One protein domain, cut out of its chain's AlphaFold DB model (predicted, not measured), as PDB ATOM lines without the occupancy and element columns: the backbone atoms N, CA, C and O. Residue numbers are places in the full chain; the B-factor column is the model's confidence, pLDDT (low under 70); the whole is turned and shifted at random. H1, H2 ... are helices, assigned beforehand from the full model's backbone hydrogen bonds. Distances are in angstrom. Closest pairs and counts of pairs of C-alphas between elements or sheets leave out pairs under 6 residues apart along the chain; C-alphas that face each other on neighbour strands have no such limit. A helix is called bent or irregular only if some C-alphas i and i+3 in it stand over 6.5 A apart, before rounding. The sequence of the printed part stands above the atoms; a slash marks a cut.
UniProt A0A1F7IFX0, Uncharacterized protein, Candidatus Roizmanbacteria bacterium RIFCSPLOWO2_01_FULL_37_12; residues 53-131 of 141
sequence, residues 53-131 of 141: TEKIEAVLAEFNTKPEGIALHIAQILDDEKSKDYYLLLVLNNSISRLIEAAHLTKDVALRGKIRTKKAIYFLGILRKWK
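Overview. This is residues 53 to 131 of the 141 residues of an uncharacterized protein of Candidatus Roizmanbacteria bacterium RIFCSPLOWO2_01_FULL_37_12 (UniProt A0A1F7IFX0). What does the model look like? Two helices, H4 and H2, lie side by side and run the same way; H3 packs on H2 and H5 crosses H4 on one side of this pair, while H1 lies on the other side. What is it made of? The printed part has 79 residues with five named helices, H1 to H5 in order, and no named strand: the class is all helix. How large is it? It is compact, with a radius of gyration of the C-alphas of 11.7 A and spans of 34 by 25 by 24 A.

Along the chain. Where is the longest helix? H4, residues 96 to 111, runs 22.7 A from C-alpha 96 at (-12.461, -27.976, 1.318) to C-alpha 111 at (-27.310, -12.510, 8.799). Where are the others? H2 is residues 67 to 77, 15.4 A, and H5 residues 119 to 129, 15.4 A. H1, residues 53 to 62, 14.2 A, begins at (-23.287, -25.417, -4.602). H3, residues 81 to 93, 19.1 A, is irregular: C-alphas 82 and 85 are 8.0 A apart.

Arrangement. What touches the hub, H4? H2 touches it at a shallow tilt of 11 degrees, closest C-alphas Ile 74 and Ala 103, 6.1 A. H5 touches it at a steep tilt of 51 degrees, opposite ways, closest C-alphas Thr 106 and Phe 123, 5.8 A. H1 only just touches residues 97 to 101 of H4, with 3 pairs of C-alphas within 8 A, the closest Ile 56 and Ser 97, 6.3 A. And H3? It touches H2 at a steep tilt of 48 degrees, closest C-alphas Ala 75 and Glu 81, 4.8 A; H3 is apart from H1 and H5. Are the backbones bonded? Every O i to N i+4 pair is within hydrogen-bond range in H1, H2, H4 and H5, and 7 of 9 in H3.

Size, cuts and confidence. How far does it reach? The C-alphas farthest apart, those of Asn 64 and Arg 116, are 34.3 A apart. Are there cuts or long links? The printed part has no cut and no long link; H4 to H5 is short, the others tight. Where is confidence low? Residues 64 to 65 are under 70 in pLDDT; the mean of the printed part is 92.2.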
ATOM      1  N   THR A  53     -24.143 -24.616  -3.721       77.50
ATOM      2  CA  THR A  53     -23.287 -25.417  -4.602       77.50
ATOM      3  C   THR A  53     -22.542 -24.536  -5.601       77.50
ATOM      4  O   THR A  53     -21.321 -24.620  -5.678       77.50
ATOM      5  N   GLU A  54     -23.241 -23.617  -6.275       81.19
ATOM      6  CA  GLU A  54     -22.618 -22.674  -7.215       81.19
ATOM      7  C   GLU A  54     -21.607 -21.751  -6.512       81.19
ATOM      8  O   GLU A  54     -20.557 -21.443  -7.068       81.19
ATOM      9  N   LYS A  55     -21.879 -21.343  -5.263       78.62
ATOM     10  CA  LYS A  55     -20.927 -20.583  -4.434       78.62
ATOM     11  C   LYS A  55     -19.657 -21.396  -4.159       78.62
ATOM     12  O   LYS A  55     -18.562 -20.860  -4.287       78.62
ATOM     13  N   ILE A  56     -19.785 -22.680  -3.812       76.94
ATOM     14  CA  ILE A  56     -18.632 -23.566  -3.578       76.94
ATOM     15  C   ILE A  56     -17.819 -23.746  -4.866       76.94
ATOM     16  O   ILE A  56     -16.597 -23.609  -4.832       76.94
ATOM     17  N   GLU A  57     -18.475 -24.021  -5.993       79.81
ATOM     18  CA  GLU A  57     -17.812 -24.194  -7.292       79.81
ATOM     19  C   GLU A  57     -17.089 -22.921  -7.741       79.81
ATOM     20  O   GLU A  57     -15.936 -22.995  -8.165       79.81
ATOM     21  N   ALA A  58     -17.714 -21.752  -7.569       77.00
ATOM     22  CA  ALA A  58     -17.103 -20.466  -7.888       77.00
ATOM     23  C   ALA A  58     -15.820 -20.221  -7.082       77.00
ATOM     24  O   ALA A  58     -14.807 -19.837  -7.658       77.00
ATOM     25  N   VAL A  59     -15.826 -20.508  -5.774       75.62
ATOM     26  CA  VAL A  59     -14.635 -20.366  -4.915       75.62
ATOM     27  C   VAL A  59     -13.529 -21.331  -5.344       75.62
ATOM     28  O   VAL A  59     -12.358 -20.958  -5.406       75.62
ATOM     29  N   LEU A  60     -13.877 -22.578  -5.662       78.50
ATOM     30  CA  LEU A  60     -12.899 -23.561  -6.132       78.50
ATOM     31  C   LEU A  60     -12.259 -23.140  -7.463       78.50
ATOM     32  O   LEU A  60     -11.046 -23.308  -7.623       78.50
ATOM     33  N   ALA A  61     -13.051 -22.568  -8.373       76.94
ATOM     34  CA  ALA A  61     -12.591 -22.053  -9.657       76.94
ATOM     35  C   ALA A  61     -11.730 -20.786  -9.508       76.94
ATOM     36  O   ALA A  61     -10.656 -20.711 -10.099       76.94
ATOM     37  N   GLU A  62     -12.153 -19.824  -8.681       77.25
ATOM     38  CA  GLU A  62     -11.447 -18.555  -8.445       77.25
ATOM     39  C   GLU A  62     -10.039 -18.783  -7.886       77.25
ATOM     40  O   GLU A  62      -9.062 -18.208  -8.367       77.25
ATOM     41  N   PHE A  63      -9.915 -19.664  -6.893       75.56
ATOM     42  CA  PHE A  63      -8.629 -19.924  -6.248       75.56
ATOM     43  C   PHE A  63      -7.836 -21.055  -6.901       75.56
ATOM     44  O   PHE A  63      -6.744 -21.368  -6.424       75.56
ATOM     45  N   ASN A  64      -8.344 -21.665  -7.977       68.62
ATOM     46  CA  ASN A  64      -7.735 -22.809  -8.660       68.62
ATOM     47  C   ASN A  64      -7.224 -23.875  -7.664       68.62
ATOM     48  O   ASN A  64      -6.097 -24.360  -7.765       68.62
ATOM     49  N   THR A  65      -8.020 -24.165  -6.628       69.12
ATOM     50  CA  THR A  65      -7.700 -25.061  -5.492       69.12
ATOM     51  C   THR A  65      -6.518 -24.674  -4.585       69.12
ATOM     52  O   THR A  65      -6.133 -25.470  -3.729       69.12
ATOM     53  N   LYS A  66      -5.965 -23.456  -4.682       88.00
ATOM     54  CA  LYS A  66      -4.882 -22.992  -3.795       88.00
ATOM     55  C   LYS A  66      -5.364 -22.868  -2.339       88.00
ATOM     56  O   LYS A  66      -6.252 -22.048  -2.067       88.00
ATOM     57  N   PRO A  67      -4.776 -23.621  -1.389       89.31
ATOM     58  CA  PRO A  67      -5.212 -23.631   0.006       89.31
ATOM     59  C   PRO A  67      -5.219 -22.256   0.682       89.31
ATOM     60  O   PRO A  67      -6.117 -21.954   1.464       89.31
ATOM     61  N   GLU A  68      -4.250 -21.398   0.362       93.25
ATOM     62  CA  GLU A  68      -4.091 -20.067   0.951       93.25
ATOM     63  C   GLU A  68      -5.220 -19.119   0.548       93.25
ATOM     64  O   GLU A  68      -5.685 -18.326   1.370       93.25
ATOM     65  N   GLY A  69      -5.669 -19.215  -0.706       91.62
ATOM     66  CA  GLY A  69      -6.777 -18.420  -1.227       91.62
ATOM     67  C   GLY A  69      -8.098 -18.806  -0.570       91.62
ATOM     68  O   GLY A  69      -8.825 -17.953  -0.069       91.62
ATOM     69  N   ILE A  70      -8.343 -20.111  -0.450       93.44
ATOM     70  CA  ILE A  70      -9.521 -20.647   0.241       93.44
ATOM     71  C   ILE A  70      -9.505 -20.270   1.726       93.44
ATOM     72  O   ILE A  70     -10.531 -19.880   2.282       93.44
ATOM     73  N   ALA A  71      -8.347 -20.360   2.383       95.56
ATOM     74  CA  ALA A  71      -8.200 -19.973   3.781       95.56
ATOM     75  C   ALA A  71      -8.514 -18.488   4.003       95.56
ATOM     76  O   ALA A  71      -9.238 -18.151   4.941       95.56
ATOM     77  N   LEU A  72      -8.016 -17.611   3.123       95.75
ATOM     78  CA  LEU A  72      -8.343 -16.185   3.143       95.75
ATOM     79  C   LEU A  72      -9.843 -15.956   2.924       95.75
ATOM     80  O   LEU A  72     -10.455 -15.205   3.678       95.75
ATOM     81  N   HIS A  73     -10.445 -16.647   1.956       95.31
ATOM     82  CA  HIS A  73     -11.873 -16.541   1.673       95.31
ATOM     83  C   HIS A  73     -12.741 -16.936   2.880       95.31
ATOM     84  O   HIS A  73     -13.670 -16.218   3.255       95.31
ATOM     85  N   ILE A  74     -12.407 -18.042   3.556       97.44
ATOM     86  CA  ILE A  74     -13.071 -18.447   4.804       97.44
ATOM     87  C   ILE A  74     -12.896 -17.365   5.878       97.44
ATOM     88  O   ILE A  74     -13.865 -17.010   6.551       97.44
ATOM     89  N   ALA A  75     -11.688 -16.816   6.026       97.56
ATOM     90  CA  ALA A  75     -11.413 -15.773   7.008       97.56
ATOM     91  C   ALA A  75     -12.255 -14.509   6.763       97.56
ATOM     92  O   ALA A  75     -12.798 -13.946   7.713       97.56
ATOM     93  N   GLN A  76     -12.430 -14.116   5.498       97.19
ATOM     94  CA  GLN A  76     -13.276 -12.993   5.086       97.19
ATOM     95  C   GLN A  76     -14.760 -13.253   5.365       97.19
ATOM     96  O   GLN A  76     -15.442 -12.391   5.908       97.19
ATOM     97  N   ILE A  77     -15.277 -14.451   5.064       96.94
ATOM     98  CA  ILE A  77     -16.672 -14.811   5.380       96.94
ATOM     99  C   ILE A  77     -16.957 -14.690   6.890       96.94
ATOM    100  O   ILE A  77     -18.052 -14.277   7.304       96.94
ATOM    101  N   LEU A  78     -15.979 -15.083   7.709       97.69
ATOM    102  CA  LEU A  78     -16.075 -15.129   9.166       97.69
ATOM    103  C   LEU A  78     -15.682 -13.814   9.862       97.69
ATOM    104  O   LEU A  78     -15.770 -13.763  11.090       97.69
ATOM    105  N   ASP A  79     -15.298 -12.776   9.113       96.88
ATOM    106  CA  ASP A  79     -14.729 -11.513   9.613       96.88
ATOM    107  C   ASP A  79     -13.550 -11.729  10.595       96.88
ATOM    108  O   ASP A  79     -13.477 -11.105  11.657       96.88
ATOM    109  N   ASP A  80     -12.645 -12.665  10.287       97.38
ATOM    110  CA  ASP A  80     -11.552 -13.087  11.180       97.38
ATOM    111  C   ASP A  80     -10.217 -13.300  10.441       97.38
ATOM    112  O   ASP A  80      -9.531 -14.306  10.616       97.38
ATOM    113  N   GLU A  81      -9.819 -12.332   9.613       96.50
ATOM    114  CA  GLU A  81      -8.592 -12.390   8.794       96.50
ATOM    115  C   GLU A  81      -7.306 -12.628   9.601       96.50
ATOM    116  O   GLU A  81      -6.391 -13.303   9.131       96.50
ATOM    117  N   LYS A  82      -7.257 -12.167  10.854       96.38
ATOM    118  CA  LYS A  82      -6.126 -12.403  11.768       96.38
ATOM    119  C   LYS A  82      -5.851 -13.885  12.057       96.38
ATOM    120  O   LYS A  82      -4.761 -14.220  12.504       96.38
ATOM    121  N   SER A  83      -6.834 -14.761  11.836       95.62
ATOM    122  CA  SER A  83      -6.720 -16.207  12.049       95.62
ATOM    123  C   SER A  83      -6.522 -16.974  10.735       95.62
ATOM    124  O   SER A  83      -6.697 -18.193  10.712       95.62
ATOM    125  N   LYS A  84      -6.159 -16.294   9.636       94.38
ATOM    126  CA  LYS A  84      -5.936 -16.901   8.311       94.38
ATOM    127  C   LYS A  84      -5.059 -18.156   8.362       94.38
ATOM    128  O   LYS A  84      -5.421 -19.158   7.752       94.38
ATOM    129  N   ASP A  85      -3.968 -18.146   9.124       92.69
ATOM    130  CA  ASP A  85      -3.049 -19.292   9.208       92.69
ATOM    131  C   ASP A  85      -3.703 -20.524   9.850       92.69
ATOM    132  O   ASP A  85      -3.458 -21.663   9.451       92.69
ATOM    133  N   TYR A  86      -4.611 -20.316  10.806       96.06
ATOM    134  CA  TYR A  86      -5.412 -21.405  11.360       96.06
ATOM    135  C   TYR A  86      -6.390 -21.970  10.320       96.06
ATOM    136  O   TYR A  86      -6.548 -23.190  10.217       96.06
ATOM    137  N   TYR A  87      -7.020 -21.111   9.513       96.75
ATOM    138  CA  TYR A  87      -7.885 -21.560   8.420       96.75
ATOM    139  C   TYR A  87      -7.097 -22.297   7.334       96.75
ATOM    140  O   TYR A  87      -7.594 -23.283   6.798       96.75
ATOM    141  N   LEU A  88      -5.845 -21.911   7.081       95.69
ATOM    142  CA  LEU A  88      -4.951 -22.650   6.191       95.69
ATOM    143  C   LEU A  88      -4.713 -24.073   6.702       95.69
ATOM    144  O   LEU A  88      -4.886 -25.032   5.951       95.69
ATOM    145  N   LEU A  89      -4.418 -24.243   7.995       94.94
ATOM    146  CA  LEU A  89      -4.290 -25.578   8.587       94.94
ATOM    147  C   LEU A  89      -5.582 -26.397   8.459       94.94
ATOM    148  O   LEU A  89      -5.517 -27.594   8.180       94.94
ATOM    149  N   LEU A  90      -6.753 -25.773   8.623       95.94
ATOM    150  CA  LEU A  90      -8.036 -26.446   8.406       95.94
ATOM    151  C   LEU A  90      -8.180 -26.944   6.968       95.94
ATOM    152  O   LEU A  90      -8.505 -28.117   6.782       95.94
ATOM    153  N   VAL A  91      -7.917 -26.077   5.989       95.44
ATOM    154  CA  VAL A  91      -8.018 -26.374   4.554       95.44
ATOM    155  C   VAL A  91      -7.069 -27.503   4.152       95.44
ATOM    156  O   VAL A  91      -7.483 -28.421   3.456       95.44
ATOM    157  N   LEU A  92      -5.833 -27.499   4.658       91.06
ATOM    158  CA  LEU A  92      -4.833 -28.532   4.355       91.06
ATOM    159  C   LEU A  92      -5.163 -29.916   4.940       91.06
ATOM    160  O   LEU A  92      -4.620 -30.919   4.490       91.06
ATOM    161  N   ASN A  93      -6.015 -29.989   5.967       91.31
ATOM    162  CA  ASN A  93      -6.257 -31.223   6.723       91.31
ATOM    163  C   ASN A  93      -7.691 -31.754   6.611       91.31
ATOM    164  O   ASN A  93      -8.006 -32.771   7.231       91.31
ATOM    165  N   ASN A  94      -8.584 -31.065   5.897       93.69
ATOM    166  CA  ASN A  94      -9.997 -31.430   5.838       93.69
ATOM    167  C   ASN A  94     -10.596 -31.191   4.442       93.69
ATOM    168  O   ASN A  94      -9.990 -30.579   3.571       93.69
ATOM    169  N   SER A  95     -11.833 -31.658   4.242       92.31
ATOM    170  CA  SER A  95     -12.583 -31.425   3.003       92.31
ATOM    171  C   SER A  95     -12.876 -29.935   2.793       92.31
ATOM    172  O   SER A  95     -13.618 -29.323   3.564       92.31
ATOM    173  N   ILE A  96     -12.323 -29.382   1.714       91.75
ATOM    174  CA  ILE A  96     -12.461 -27.976   1.318       91.75
ATOM    175  C   ILE A  96     -13.929 -27.582   1.129       91.75
ATOM    176  O   ILE A  96     -14.387 -26.606   1.719       91.75
ATOM    177  N   SER A  97     -14.681 -28.361   0.347       91.19
ATOM    178  CA  SER A  97     -16.086 -28.073   0.035       91.19
ATOM    179  C   SER A  97     -16.940 -27.974   1.296       91.19
ATOM    180  O   SER A  97     -17.717 -27.035   1.453       91.19
ATOM    181  N   ARG A  98     -16.727 -28.879   2.254       95.06
ATOM    182  CA  ARG A  98     -17.425 -28.877   3.544       95.06
ATOM    183  C   ARG A  98     -16.995 -27.722   4.456       95.06
ATOM    184  O   ARG A  98     -17.814 -27.219   5.220       95.06
ATOM    185  N   LEU A  99     -15.737 -27.283   4.402       96.19
ATOM    186  CA  LEU A  99     -15.291 -26.095   5.142       96.19
ATOM    187  C   LEU A  99     -15.960 -24.823   4.609       96.19
ATOM    188  O   LEU A  99     -16.444 -24.013   5.399       96.19
ATOM    189  N   ILE A 100     -16.032 -24.678   3.284       95.44
ATOM    190  CA  ILE A 100     -16.724 -23.564   2.624       95.44
ATOM    191  C   ILE A 100     -18.219 -23.603   2.967       95.44
ATOM    192  O   ILE A 100     -18.784 -22.587   3.374       95.44
ATOM    193  N   GLU A 101     -18.844 -24.784   2.914       95.44
ATOM    194  CA  GLU A 101     -20.237 -24.993   3.331       95.44
ATOM    195  C   GLU A 101     -20.474 -24.502   4.770       95.44
ATOM    196  O   GLU A 101     -21.379 -23.706   5.022       95.44
ATOM    197  N   ALA A 102     -19.625 -24.905   5.721       97.62
ATOM    198  CA  ALA A 102     -19.727 -24.471   7.114       97.62
ATOM    199  C   ALA A 102     -19.553 -22.948   7.278       97.62
ATOM    200  O   ALA A 102     -20.235 -22.334   8.108       97.62
ATOM    201  N   ALA A 103     -18.663 -22.325   6.499       97.50
ATOM    202  CA  ALA A 103     -18.450 -20.880   6.525       97.50
ATOM    203  C   ALA A 103     -19.689 -20.125   6.013       97.50
ATOM    204  O   ALA A 103     -20.170 -19.208   6.683       97.50
ATOM    205  N   HIS A 104     -20.271 -20.556   4.890       96.69
ATOM    206  CA  HIS A 104     -21.500 -19.965   4.354       96.69
ATOM    207  C   HIS A 104     -22.705 -20.176   5.271       96.69
ATOM    208  O   HIS A 104     -23.420 -19.217   5.552       96.69
ATOM    209  N   LEU A 105     -22.883 -21.372   5.841       96.69
ATOM    210  CA  LEU A 105     -23.923 -21.602   6.847       96.69
ATOM    211  C   LEU A 105     -23.766 -20.653   8.040       96.69
ATOM    212  O   LEU A 105     -24.746 -20.085   8.519       96.69
ATOM    213  N   THR A 106     -22.533 -20.434   8.500       97.56
ATOM    214  CA  THR A 106     -22.253 -19.474   9.575       97.56
ATOM    215  C   THR A 106     -22.651 -18.054   9.171       97.56
ATOM    216  O   THR A 106     -23.321 -17.372   9.949       97.56
ATOM    217  N   LYS A 107     -22.297 -17.615   7.956       96.12
ATOM    218  CA  LYS A 107     -22.694 -16.308   7.412       96.12
ATOM    219  C   LYS A 107     -24.212 -16.155   7.372       96.12
ATOM    220  O   LYS A 107     -24.731 -15.167   7.883       96.12
ATOM    221  N   ASP A 108     -24.927 -17.144   6.851       95.06
ATOM    222  CA  ASP A 108     -26.382 -17.088   6.693       95.06
ATOM    223  C   ASP A 108     -27.119 -17.094   8.038       95.06
ATOM    224  O   ASP A 108     -28.179 -16.484   8.190       95.06
ATOM    225  N   VAL A 109     -26.598 -17.806   9.039       95.75
ATOM    226  CA  VAL A 109     -27.165 -17.803  10.397       95.75
ATOM    227  C   VAL A 109     -26.846 -16.480  11.109       95.75
ATOM    228  O   VAL A 109     -27.707 -15.963  11.828       95.75
ATOM    229  N   ALA A 110     -25.668 -15.891  10.868       95.62
ATOM    230  CA  ALA A 110     -25.303 -14.569  11.378       95.62
ATOM    231  C   ALA A 110     -26.205 -13.467  10.803       95.62
ATOM    232  O   ALA A 110     -26.747 -12.671  11.566       95.62
ATOM    233  N   LEU A 111     -26.426 -13.465   9.482       94.06
ATOM    234  CA  LEU A 111     -27.310 -12.510   8.799       94.06
ATOM    235  C   LEU A 111     -28.753 -12.579   9.313       94.06
ATOM    236  O   LEU A 111     -29.441 -11.567   9.376       94.06
ATOM    237  N   ARG A 112     -29.200 -13.763   9.750       94.62
ATOM    238  CA  ARG A 112     -30.515 -13.969  10.378       94.62
ATOM    239  C   ARG A 112     -30.577 -13.558  11.856       94.62
ATOM    240  O   ARG A 112     -31.590 -13.811  12.499       94.62
ATOM    241  N   GLY A 113     -29.504 -13.000  12.425       93.38
ATOM    242  CA  GLY A 113     -29.439 -12.589  13.833       93.38
ATOM    243  C   GLY A 113     -29.471 -13.750  14.833       93.38
ATOM    244  O   GLY A 113     -29.731 -13.549  16.017       93.38
ATOM    245  N   LYS A 114     -29.223 -14.989  14.381       91.50
ATOM    246  CA  LYS A 114     -29.338 -16.206  15.209       91.50
ATOM    247  C   LYS A 114     -28.045 -16.577  15.944       91.50
ATOM    248  O   LYS A 114     -28.027 -17.563  16.679       91.50
ATOM    249  N   ILE A 115     -26.969 -15.810  15.762       92.06
ATOM    250  CA  ILE A 115     -25.686 -16.017  16.441       92.06
ATOM    251  C   ILE A 115     -25.471 -14.886  17.452       92.06
ATOM    252  O   ILE A 115     -25.436 -13.721  17.077       92.06
ATOM    253  N   ARG A 116     -25.306 -15.237  18.737       91.75
ATOM    254  CA  ARG A 116     -24.946 -14.294  19.820       91.75
ATOM    255  C   ARG A 116     -23.434 -14.191  20.064       91.75
ATOM    256  O   ARG A 116     -22.984 -13.383  20.866       91.75
ATOM    257  N   THR A 117     -22.655 -15.056  19.421       94.06
ATOM    258  CA  THR A 117     -21.195 -15.161  19.538       94.06
ATOM    259  C   THR A 117     -20.500 -14.694  18.254       94.06
ATOM    260  O   THR A 117     -21.142 -14.364  17.259       94.06
ATOM    261  N   LYS A 118     -19.162 -14.669  18.245       95.81
ATOM    262  CA  LYS A 118     -18.394 -14.388  17.020       95.81
ATOM    263  C   LYS A 118     -18.617 -15.493  15.980       95.81
ATOM    264  O   LYS A 118     -18.625 -16.672  16.346       95.81
ATOM    265  N   LYS A 119     -18.693 -15.127  14.693       97.62
ATOM    266  CA  LYS A 119     -18.832 -16.068  13.561       97.62
ATOM    267  C   LYS A 119     -17.813 -17.211  13.641       97.62
ATOM    268  O   LYS A 119     -18.206 -18.370  13.601       97.62
ATOM    269  N   ALA A 120     -16.536 -16.906  13.886       97.31
ATOM    270  CA  ALA A 120     -15.472 -17.905  14.036       97.31
ATOM    271  C   ALA A 120     -15.741 -18.958  15.138       97.31
ATOM    272  O   ALA A 120     -15.462 -20.144  14.953       97.31
ATOM    273  N   ILE A 121     -16.329 -18.558  16.274       97.19
ATOM    274  CA  ILE A 121     -16.664 -19.480  17.374       97.19
ATOM    275  C   ILE A 121     -17.807 -20.409  16.956       97.19
ATOM    276  O   ILE A 121     -17.756 -21.613  17.210       97.19
ATOM    277  N   TYR A 122     -18.830 -19.858  16.302       97.81
ATOM    278  CA  TYR A 122     -19.958 -20.641  15.802       97.81
ATOM    279  C   TYR A 122     -19.523 -21.630  14.715       97.81
ATOM    280  O   TYR A 122     -19.841 -22.816  14.797       97.81
ATOM    281  N   PHE A 123     -18.718 -21.161  13.761       98.31
ATOM    282  CA  PHE A 123     -18.086 -21.975  12.730       98.31
ATOM    283  C   PHE A 123     -17.319 -23.153  13.340       98.31
ATOM    284  O   PHE A 123     -17.553 -24.303  12.975       98.31
ATOM    285  N   LEU A 124     -16.483 -22.902  14.353       97.50
ATOM    286  CA  LEU A 124     -15.769 -23.963  15.064       97.50
ATOM    287  C   LEU A 124     -16.725 -24.977  15.723       97.50
ATOM    288  O   LEU A 124     -16.425 -26.172  15.771       97.50
ATOM    289  N   GLY A 125     -17.881 -24.521  16.209       97.56
ATOM    290  CA  GLY A 125     -18.956 -25.377  16.709       97.56
ATOM    291  C   GLY A 125     -19.521 -26.315  15.637       97.56
ATOM    292  O   GLY A 125     -19.658 -27.514  15.895       97.56
ATOM    293  N   ILE A 126     -19.780 -25.803  14.427       97.62
ATOM    294  CA  ILE A 126     -20.197 -26.619  13.271       97.62
ATOM    295  C   ILE A 126     -19.132 -27.672  12.963       97.62
ATOM    296  O   ILE A 126     -19.447 -28.860  12.890       97.62
ATOM    297  N   LEU A 127     -17.866 -27.257  12.856       97.88
ATOM    298  CA  LEU A 127     -16.760 -28.158  12.532       97.88
ATOM    299  C   LEU A 127     -16.645 -29.313  13.533       97.88
ATOM    300  O   LEU A 127     -16.512 -30.471  13.137       97.88
ATOM    301  N   ARG A 128     -16.758 -29.025  14.834       96.62
ATOM    302  CA  ARG A 128     -16.754 -30.059  15.882       96.62
ATOM    303  C   ARG A 128     -17.933 -31.018  15.741       96.62
ATOM    304  O   ARG A 128     -17.736 -32.227  15.824       96.62
ATOM    305  N   LYS A 129     -19.141 -30.501  15.486       97.25
ATOM    306  CA  LYS A 129     -20.340 -31.326  15.269       97.25
ATOM    307  C   LYS A 129     -20.186 -32.238  14.050       97.25
ATOM    308  O   LYS A 129     -20.629 -33.381  14.079       97.25
ATOM    309  N   TRP A 130     -19.531 -31.751  13.001       97.19
ATOM    310  CA  TRP A 130     -19.245 -32.504  11.779       97.19
ATOM    311  C   TRP A 130     -17.981 -33.370  11.864       97.19
ATOM    312  O   TRP A 130     -17.587 -33.956  10.860       97.19
ATOM    313  N   LYS A 131     -17.363 -33.480  13.050       96.25
ATOM    314  CA  LYS A 131     -16.171 -34.300  13.325       96.25
ATOM    315  C   LYS A 131     -14.930 -33.911  12.506       96.25
ATOM    316  O   LYS A 131     -14.092 -34.756  12.209       96.25
TER     317      LYS A 131